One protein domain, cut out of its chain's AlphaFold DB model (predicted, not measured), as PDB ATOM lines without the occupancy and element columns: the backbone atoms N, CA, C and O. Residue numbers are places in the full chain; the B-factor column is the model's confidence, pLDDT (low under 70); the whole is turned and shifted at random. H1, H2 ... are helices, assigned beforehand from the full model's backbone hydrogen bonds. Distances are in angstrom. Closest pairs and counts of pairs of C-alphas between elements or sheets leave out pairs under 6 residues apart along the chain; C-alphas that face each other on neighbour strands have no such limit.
ATOM      1  N   THR A  28      95.736  17.706  28.645       90.69
ATOM      2  CA  THR A  28      94.657  16.950  28.002       90.69
ATOM      3  C   THR A  28      93.479  17.862  27.692       90.69
ATOM      4  O   THR A  28      93.004  17.875  26.553       90.69
ATOM      5  N   ALA A  29      93.033  18.656  28.668       91.50
ATOM      6  CA  ALA A  29      91.988  19.651  28.459       91.50
ATOM      7  C   ALA A  29      92.432  20.719  27.450       91.50
ATOM      8  O   ALA A  29      91.681  21.025  26.518       91.50
ATOM      9  N   TYR A  30      93.667  21.219  27.576       91.88
ATOM     10  CA  TYR A  30      94.235  22.184  26.633       91.88
ATOM     11  C   TYR A  30      94.273  21.633  25.204       91.88
ATOM     12  O   TYR A  30      93.702  22.237  24.296       91.88
ATOM     13  N   CYS A  31      94.868  20.457  24.991       92.88
ATOM     14  CA  CYS A  31      94.991  19.894  23.653       92.88
ATOM     15  C   CYS A  31      93.643  19.521  23.050       92.88
ATOM     16  O   CYS A  31      93.461  19.720  21.854       92.88
ATOM     17  N   LYS A  32      92.679  19.051  23.853       92.00
ATOM     18  CA  LYS A  32      91.303  18.833  23.388       92.00
ATOM     19  C   LYS A  32      90.663  20.139  22.906       92.00
ATOM     20  O   LYS A  32      90.036  20.150  21.851       92.00
ATOM     21  N   SER A  33      90.840  21.229  23.652       90.94
ATOM     22  CA  SER A  33      90.354  22.555  23.253       90.94
ATOM     23  C   SER A  33      91.039  23.065  21.982       90.94
ATOM     24  O   SER A  33      90.378  23.655  21.135       90.94
ATOM     25  N   ALA A  34      92.350  22.859  21.842       89.31
ATOM     26  CA  ALA A  34      93.132  23.363  20.715       89.31
ATOM     27  C   ALA A  34      92.921  22.555  19.422       89.31
ATOM     28  O   ALA A  34      93.002  23.110  18.327       89.31
ATOM     29  N   SER A  35      92.655  21.249  19.527       89.00
ATOM     30  CA  SER A  35      92.513  20.354  18.374       89.00
ATOM     31  C   SER A  35      91.097  20.256  17.810       89.00
ATOM     32  O   SER A  35      90.921  19.696  16.724       89.00
ATOM     33  N   GLY A  36      90.087  20.688  18.572       89.19
ATOM     34  CA  GLY A  36      88.697  20.306  18.322       89.19
ATOM     35  C   GLY A  36      88.553  18.780  18.260       89.19
ATOM     36  O   GLY A  36      89.200  18.055  19.022       89.19
ATOM     37  N   ASP A  37      87.777  18.287  17.295       90.44
ATOM     38  CA  ASP A  37      87.513  16.851  17.109       90.44
ATOM     39  C   ASP A  37      88.645  16.087  16.394       90.44
ATOM     40  O   ASP A  37      88.589  14.863  16.240       90.44
ATOM     41  N   SER A  38      89.706  16.772  15.958       93.31
ATOM     42  CA  SER A  38      90.799  16.128  15.229       93.31
ATOM     43  C   SER A  38      91.715  15.333  16.159       93.31
ATOM     44  O   SER A  38      92.546  15.880  16.888       93.31
ATOM     45  N   THR A  39      91.631  14.006  16.077       91.50
ATOM     46  CA  THR A  39      92.501  13.097  16.842       91.50
ATOM     47  C   THR A  39      93.981  13.248  16.478       91.50
ATOM     48  O   THR A  39      94.828  13.179  17.366       91.50
ATOM     49  N   GLN A  40      94.310  13.511  15.207       92.12
ATOM     50  CA  GLN A  40      95.701  13.718  14.790       92.12
ATOM     51  C   GLN A  40      96.279  15.012  15.375       92.12
ATOM     52  O   GLN A  40      97.400  15.005  15.881       92.12
ATOM     53  N   LEU A  41      95.518  16.112  15.343       89.94
ATOM     54  CA  LEU A  41      95.961  17.375  15.940       89.94
ATOM     55  C   LEU A  41      96.076  17.256  17.460       89.94
ATOM     56  O   LEU A  41      97.032  17.767  18.037       89.94
ATOM     57  N   ARG A  42      95.158  16.525  18.100       90.94
ATOM     58  CA  ARG A  42      95.213  16.255  19.539       90.94
ATOM     59  C   ARG A  42      96.482  15.506  19.925       90.94
ATOM     60  O   ARG A  42      97.158  15.922  20.857       90.94
ATOM     61  N   LYS A  43      96.830  14.451  19.178       91.50
ATOM     62  CA  LYS A  43      98.065  13.688  19.394       91.50
ATOM     63  C   LYS A  43      99.305  14.560  19.197       91.50
ATOM     64  O   LYS A  43     100.157  14.605  20.072       91.50
ATOM     65  N   ASN A  44      99.365  15.319  18.102       92.38
ATOM     66  CA  ASN A  44     100.492  16.216  17.839       92.38
ATOM     67  C   ASN A  44     100.656  17.279  18.939       92.38
ATOM     68  O   ASN A  44     101.779  17.603  19.316       92.38
ATOM     69  N   CYS A  45      99.543  17.811  19.456       93.62
ATOM     70  CA  CYS A  45      99.555  18.738  20.583       93.62
ATOM     71  C   CYS A  45     100.107  18.073  21.849       93.62
ATOM     72  O   CYS A  45     100.995  18.634  22.481       93.62
ATOM     73  N   GLN A  46      99.645  16.866  22.187       94.81
ATOM     74  CA  GLN A  46     100.151  16.123  23.346       94.81
ATOM     75  C   GLN A  46     101.657  15.854  23.229       94.81
ATOM     76  O   GLN A  46     102.406  16.179  24.144       94.81
ATOM     77  N   ASP A  47     102.118  15.380  22.068       94.38
ATOM     78  CA  ASP A  47     103.540  15.119  21.819       94.38
ATOM     79  C   ASP A  47     104.397  16.395  21.929       94.38
ATOM     80  O   ASP A  47     105.582  16.339  22.267       94.38
ATOM     81  N   MET A  48     103.843  17.560  21.581       95.88
ATOM     82  CA  MET A  48     104.516  18.854  21.734       95.88
ATOM     83  C   MET A  48     104.587  19.270  23.208       95.88
ATOM     84  O   MET A  48     105.654  19.654  23.684       95.88
ATOM     85  N   GLU A  49     103.476  19.159  23.933       95.19
ATOM     86  CA  GLU A  49     103.387  19.494  25.354       95.19
ATOM     87  C   GLU A  49     104.292  18.610  26.218       95.19
ATOM     88  O   GLU A  49     104.965  19.111  27.117       95.19
ATOM     89  N   ASP A  50     104.383  17.315  25.915       93.94
ATOM     90  CA  ASP A  50     105.252  16.388  26.640       93.94
ATOM     91  C   ASP A  50     106.735  16.703  26.417       93.94
ATOM     92  O   ASP A  50     107.540  16.668  27.358       93.94
ATOM     93  N   ARG A  51     107.107  17.089  25.191       93.12
ATOM     94  CA  ARG A  51     108.460  17.571  24.881       93.12
ATOM     95  C   ARG A  51     108.779  18.861  25.631       93.12
ATOM     96  O   ARG A  51     109.842  18.948  26.244       93.12
ATOM     97  N   ALA A  52     107.856  19.819  25.648       93.00
ATOM     98  CA  ALA A  52     108.038  21.076  26.369       93.00
ATOM     99  C   ALA A  52     108.127  20.869  27.887       93.00
ATOM    100  O   ALA A  52     109.009  21.416  28.547       93.00
ATOM    101  N   LYS A  53     107.277  20.003  28.447       93.00
ATOM    102  CA  LYS A  53     107.317  19.610  29.861       93.00
ATOM    103  C   LYS A  53     108.660  18.998  30.234       93.00
ATOM    104  O   LYS A  53     109.200  19.300  31.294       93.00
ATOM    105  N   THR A  54     109.178  18.129  29.372       90.38
ATOM    106  CA  THR A  54     110.481  17.486  29.556       90.38
ATOM    107  C   THR A  54     111.591  18.533  29.542       90.38
ATOM    108  O   THR A  54     112.381  18.576  30.479       90.38
ATOM    109  N   ALA A  55     111.598  19.437  28.560       87.88
ATOM    110  CA  ALA A  55     112.577  20.519  28.483       87.88
ATOM    111  C   ALA A  55     112.582  21.385  29.754       87.88
ATOM    112  O   ALA A  55     113.614  21.513  30.401       87.88
ATOM    113  N   VAL A  56     111.416  21.877  30.189       87.69
ATOM    114  CA  VAL A  56     111.304  22.725  31.390       87.69
ATOM    115  C   VAL A  56     111.738  21.996  32.667       87.69
ATOM    116  O   VAL A  56     112.277  22.620  33.573       87.69
ATOM    117  N   LYS A  57     111.525  20.678  32.763       86.38
ATOM    118  CA  LYS A  57     111.965  19.881  33.919       86.38
ATOM    119  C   LYS A  57     113.473  19.640  33.972       86.38
ATOM    120  O   LYS A  57     113.983  19.370  35.055       86.38
ATOM    121  N   HIS A  58     114.149  19.653  32.827       78.44
ATOM    122  CA  HIS A  58     115.585  19.380  32.733       78.44
ATOM    123  C   HIS A  58     116.443  20.647  32.670       78.44
ATOM    124  O   HIS A  58     117.660  20.547  32.798       78.44
ATOM    125  N   THR A  59     115.830  21.816  32.497       78.25
ATOM    126  CA  THR A  59     116.518  23.106  32.556       78.25
ATOM    127  C   THR A  59     116.550  23.627  33.989       78.25
ATOM    128  O   THR A  59     115.540  23.615  34.693       78.25
ATOM    129  N   GLU A  60     117.709  24.119  34.424       81.50
ATOM    130  CA  GLU A  60     117.824  24.872  35.669       81.50
ATOM    131  C   GLU A  60     117.300  26.293  35.441       81.50
ATOM    132  O   GLU A  60     118.003  27.164  34.937       81.50
ATOM    133  N   VAL A  61     116.024  26.507  35.763       83.06
ATOM    134  CA  VAL A  61     115.354  27.793  35.546       83.06
ATOM    135  C   VAL A  61     115.463  28.651  36.808       83.06
ATOM    136  O   VAL A  61     115.045  28.198  37.881       83.06
ATOM    137  N   PRO A  62     115.947  29.905  36.710       85.31
ATOM    138  CA  PRO A  62     115.917  30.850  37.819       85.31
ATOM    139  C   PRO A  62     114.510  30.998  38.413       85.31
ATOM    140  O   PRO A  62     113.506  31.055  37.697       85.31
ATOM    141  N   SER A  63     114.425  31.062  39.742       84.00
ATOM    142  CA  SER A  63     113.150  31.031  40.469       84.00
ATOM    143  C   SER A  63     112.227  32.211  40.141       84.00
ATOM    144  O   SER A  63     111.007  32.071  40.060       84.00
ATOM    145  N   ASP A  64     112.799  33.383  39.902       84.88
ATOM    146  CA  ASP A  64     112.080  34.585  39.500       84.88
ATOM    147  C   ASP A  64     111.461  34.451  38.099       84.88
ATOM    148  O   ASP A  64     110.298  34.820  37.907       84.88
ATOM    149  N   ILE A  65     112.191  33.856  37.148       88.75
ATOM    150  CA  ILE A  65     111.704  33.558  35.793       88.75
ATOM    151  C   ILE A  65     110.579  32.521  35.855       88.75
ATOM    152  O   ILE A  65     109.499  32.747  35.304       88.75
ATOM    153  N   MET A  66     110.778  31.418  36.585       89.81
ATOM    154  CA  MET A  66     109.760  30.374  36.746       89.81
ATOM    155  C   MET A  66     108.473  30.938  37.362       89.81
ATOM    156  O   MET A  66     107.368  30.683  36.869       89.81
ATOM    157  N   GLN A  67     108.586  31.758  38.408       88.88
ATOM    158  CA  GLN A  67     107.437  32.394  39.048       88.88
ATOM    159  C   GLN A  67     106.733  33.391  38.116       88.88
ATOM    160  O   GLN A  67     105.502  33.414  38.057       88.88
ATOM    161  N   ARG A  68     107.482  34.210  37.372       88.00
ATOM    162  CA  ARG A  68     106.922  35.183  36.424       88.00
ATOM    163  C   ARG A  68     106.179  34.484  35.292       88.00
ATOM    164  O   ARG A  68     105.001  34.771  35.075       88.00
ATOM    165  N   CYS A  69     106.828  33.534  34.627       91.44
ATOM    166  CA  CYS A  69     106.246  32.817  33.502       91.44
ATOM    167  C   CYS A  69     105.042  31.971  33.927       91.44
ATOM    168  O   CYS A  69     103.993  32.038  33.289       91.44
ATOM    169  N   SER A  70     105.120  31.243  35.045       90.94
ATOM    170  CA  SER A  70     103.971  30.469  35.542       90.94
ATOM    171  C   SER A  70     102.777  31.353  35.920       90.94
ATOM    172  O   SER A  70     101.634  30.985  35.644       90.94
ATOM    173  N   LYS A  71     103.019  32.544  36.487       89.75
ATOM    174  CA  LYS A  71     101.967  33.513  36.823       89.75
ATOM    175  C   LYS A  71     101.268  34.067  35.583       89.75
ATOM    176  O   LYS A  71     100.045  34.181  35.604       89.75
ATOM    177  N   ILE A  72     102.014  34.403  34.528       90.69
ATOM    178  CA  ILE A  72     101.443  34.919  33.271       90.69
ATOM    179  C   ILE A  72     100.654  33.823  32.547       90.69
ATOM    180  O   ILE A  72      99.546  34.074  32.084       90.69
ATOM    181  N   ASN A  73     101.194  32.602  32.503       91.38
ATOM    182  CA  ASN A  73     100.533  31.450  31.884       91.38
ATOM    183  C   ASN A  73      99.236  31.064  32.622       91.38
ATOM    184  O   ASN A  73      98.297  30.524  32.040       91.38
ATOM    185  N   GLY A  74      99.175  31.362  33.922       88.38
ATOM    186  CA  GLY A  74      98.008  31.119  34.758       88.38
ATOM    187  C   GLY A  74      97.745  29.629  34.996       88.38
ATOM    188  O   GLY A  74      98.554  28.760  34.682       88.38
ATOM    189  N   LYS A  75      96.589  29.319  35.594       84.06
ATOM    190  CA  LYS A  75      96.222  27.940  35.979       84.06
ATOM    191  C   LYS A  75      95.844  27.046  34.795       84.06
ATOM    192  O   LYS A  75      96.059  25.843  34.864       84.06
ATOM    193  N   ASN A  76      95.318  27.637  33.723       85.62
ATOM    194  CA  ASN A  76      94.915  26.935  32.497       85.62
ATOM    195  C   ASN A  76      95.995  27.028  31.405       85.62
ATOM    196  O   ASN A  76      95.685  26.964  30.217       85.62
ATOM    197  N   GLY A  77      97.242  27.261  31.819       88.81
ATOM    198  CA  GLY A  77      98.381  27.377  30.924       88.81
ATOM    199  C   GLY A  77      98.781  26.050  30.284       88.81
ATOM    200  O   GLY A  77      98.184  25.003  30.528       88.81
ATOM    201  N   ASN A  78      99.828  26.104  29.468       94.12
ATOM    202  CA  ASN A  78     100.430  24.940  28.820       94.12
ATOM    203  C   ASN A  78     101.966  25.016  28.861       94.12
ATOM    204  O   ASN A  78     102.547  26.085  29.079       94.12
ATOM    205  N   TYR A  79     102.638  23.879  28.700       94.50
ATOM    206  CA  TYR A  79     104.091  23.779  28.790       94.50
ATOM    207  C   TYR A  79     104.801  24.423  27.610       94.50
ATOM    208  O   TYR A  79     105.866  24.999  27.820       94.50
ATOM    209  N   ALA A  80     104.234  24.377  26.401       93.12
ATOM    210  CA  ALA A  80     104.854  25.015  25.242       93.12
ATOM    211  C   ALA A  80     104.999  26.532  25.443       93.12
ATOM    212  O   ALA A  80     106.058  27.101  25.177       93.12
ATOM    213  N   TRP A  81     103.970  27.183  25.992       93.25
ATOM    214  CA  TRP A  81     104.030  28.598  26.350       93.25
ATOM    215  C   TRP A  81     105.008  28.853  27.500       93.25
ATOM    216  O   TRP A  81     105.802  29.789  27.429       93.25
ATOM    217  N   LEU A  82     104.989  28.010  28.542       93.31
ATOM    218  CA  LEU A  82     105.909  28.144  29.675       93.31
ATOM    219  C   LEU A  82     107.370  28.079  29.213       93.31
ATOM    220  O   LEU A  82     108.160  28.942  29.585       93.31
ATOM    221  N   GLN A  83     107.704  27.098  28.374       93.12
ATOM    222  CA  GLN A  83     109.034  26.945  27.795       93.12
ATOM    223  C   GLN A  83     109.429  28.181  26.979       93.12
ATOM    224  O   GLN A  83     110.518  28.710  27.171       93.12
ATOM    225  N   ALA A  84     108.539  28.671  26.110       90.50
ATOM    226  CA  ALA A  84     108.809  29.853  25.296       90.50
ATOM    227  C   ALA A  84     109.060  31.109  26.148       90.50
ATOM    228  O   ALA A  84     109.965  31.882  25.843       90.50
ATOM    229  N   CYS A  85     108.292  31.298  27.227       91.69
ATOM    230  CA  CYS A  85     108.497  32.404  28.159       91.69
ATOM    231  C   CYS A  85     109.860  32.313  28.855       91.69
ATOM    232  O   CYS A  85     110.586  33.300  28.891       91.69
ATOM    233  N   ILE A  86     110.234  31.127  29.345       90.62
ATOM    234  CA  ILE A  86     111.530  30.908  30.000       90.62
ATOM    235  C   ILE A  86     112.675  31.237  29.041       90.62
ATOM    236  O   ILE A  86     113.535  32.040  29.379       90.62
ATOM    237  N   THR A  87     112.642  30.702  27.816       89.38
ATOM    238  CA  THR A  87     113.666  30.993  26.803       89.38
ATOM    239  C   THR A  87     113.741  32.487  26.475       89.38
ATOM    240  O   THR A  87     114.830  33.033  26.324       89.38
ATOM    241  N   ALA A  88     112.603  33.181  26.390       84.50
ATOM    242  CA  ALA A  88     112.591  34.622  26.144       84.50
ATOM    243  C   ALA A  88     113.229  35.413  27.301       84.50
ATOM    244  O   ALA A  88     114.057  36.287  27.063       84.50
ATOM    245  N   GLU A  89     112.899  35.089  28.549       85.50
ATOM    246  CA  GLU A  89     113.472  35.752  29.728       85.50
ATOM    247  C   GLU A  89     114.980  35.470  29.868       85.50
ATOM    248  O   GLU A  89     115.753  36.378  30.172       85.50
ATOM    249  N   GLU A  90     115.423  34.245  29.575       83.06
ATOM    250  CA  GLU A  90     116.845  33.877  29.567       83.06
ATOM    251  C   GLU A  90     117.623  34.638  28.487       83.06
ATOM    252  O   GLU A  90     118.658  35.230  28.780       83.06
ATOM    253  N   THR A  91     117.088  34.733  27.263       77.38
ATOM    254  CA  THR A  91     117.747  35.500  26.188       77.38
ATOM    255  C   THR A  91     117.868  36.993  26.506       77.38
ATOM    256  O   THR A  91     118.889  37.600  26.192       77.38
ATOM    257  N   VAL A  92     116.873  37.598  27.168       70.94
ATOM    258  CA  VAL A  92     116.935  39.005  27.614       70.94
ATOM    259  C   VAL A  92     117.930  39.192  28.761       70.94
ATOM    260  O   VAL A  92     118.610  40.223  28.829       70.94
ATOM    261  N   LYS A  93     118.035  38.210  29.662       66.56
ATOM    262  CA  LYS A  93     119.018  38.217  30.749       66.56
ATOM    263  C   LYS A  93     120.445  38.154  30.199       66.56
ATOM    264  O   LYS A  93     121.272  38.967  30.608       66.56
ATOM    265  N   ASP A  94     120.703  37.266  29.242       61.09
ATOM    266  CA  ASP A  94     122.017  37.105  28.609       61.09
ATOM    267  C   ASP A  94     122.391  38.304  27.725       61.09
ATOM    268  O   ASP A  94     123.551  38.712  27.680       61.09
TER     269      ASP A  94
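What this domain is: This is residues 28 to 94 of the 145 residues of an uncharacterized protein of Alphaproteobacteria bacterium 13_1_20CM_3_64_12 (UniProt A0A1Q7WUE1). What is the shape? Long helix H2 is the spine of an all-helix rod, only just a rod; H1 folds back over H2 residues 41 to 46, H4 packs on residues 48 to 56 by its first turn, and H3 packs on H4. How large is it? The 67 printed residues, with four named helices, H1 to H4, and no named strand, are only just compact, close to loose: radius of gyration of the C-alphas 13.0 A, spans 41 by 20 by 17 A.

How they stand to each other: What touches first? H1, residues 28 to 35, touches H2, residues 39 to 58, opposite ways at a steep tilt of 52 degrees; the closest C-alphas, of Ser 35 and Arg 42, are 5.0 A apart. What follows? H3, residues 63 to 73, and H4, residues 79 to 94, form a helical hairpin, closest C-alphas Cys 69 and Cys 85 at 5.8 A. H4 touches H2 with residues 79 to 83 alone, closest C-alphas Ala 80 and Ala 52 at 5.2 A. In H1 to H4 every O i to N i+4 pair is within hydrogen-bond range.

Where its parts are: Where does H1 begin? C-alpha 28 is at (94.657, 16.950, 28.002). How long are H2 and H4? They measure 28.7 A and 22.3 A; H4 ends at C-alpha 94, (122.017, 37.105, 28.609).

The domain as a whole: Any cut or long link? The printed part has no cut, and its three links are tight. Where is confidence low? Residues 93 to 94 are under 70.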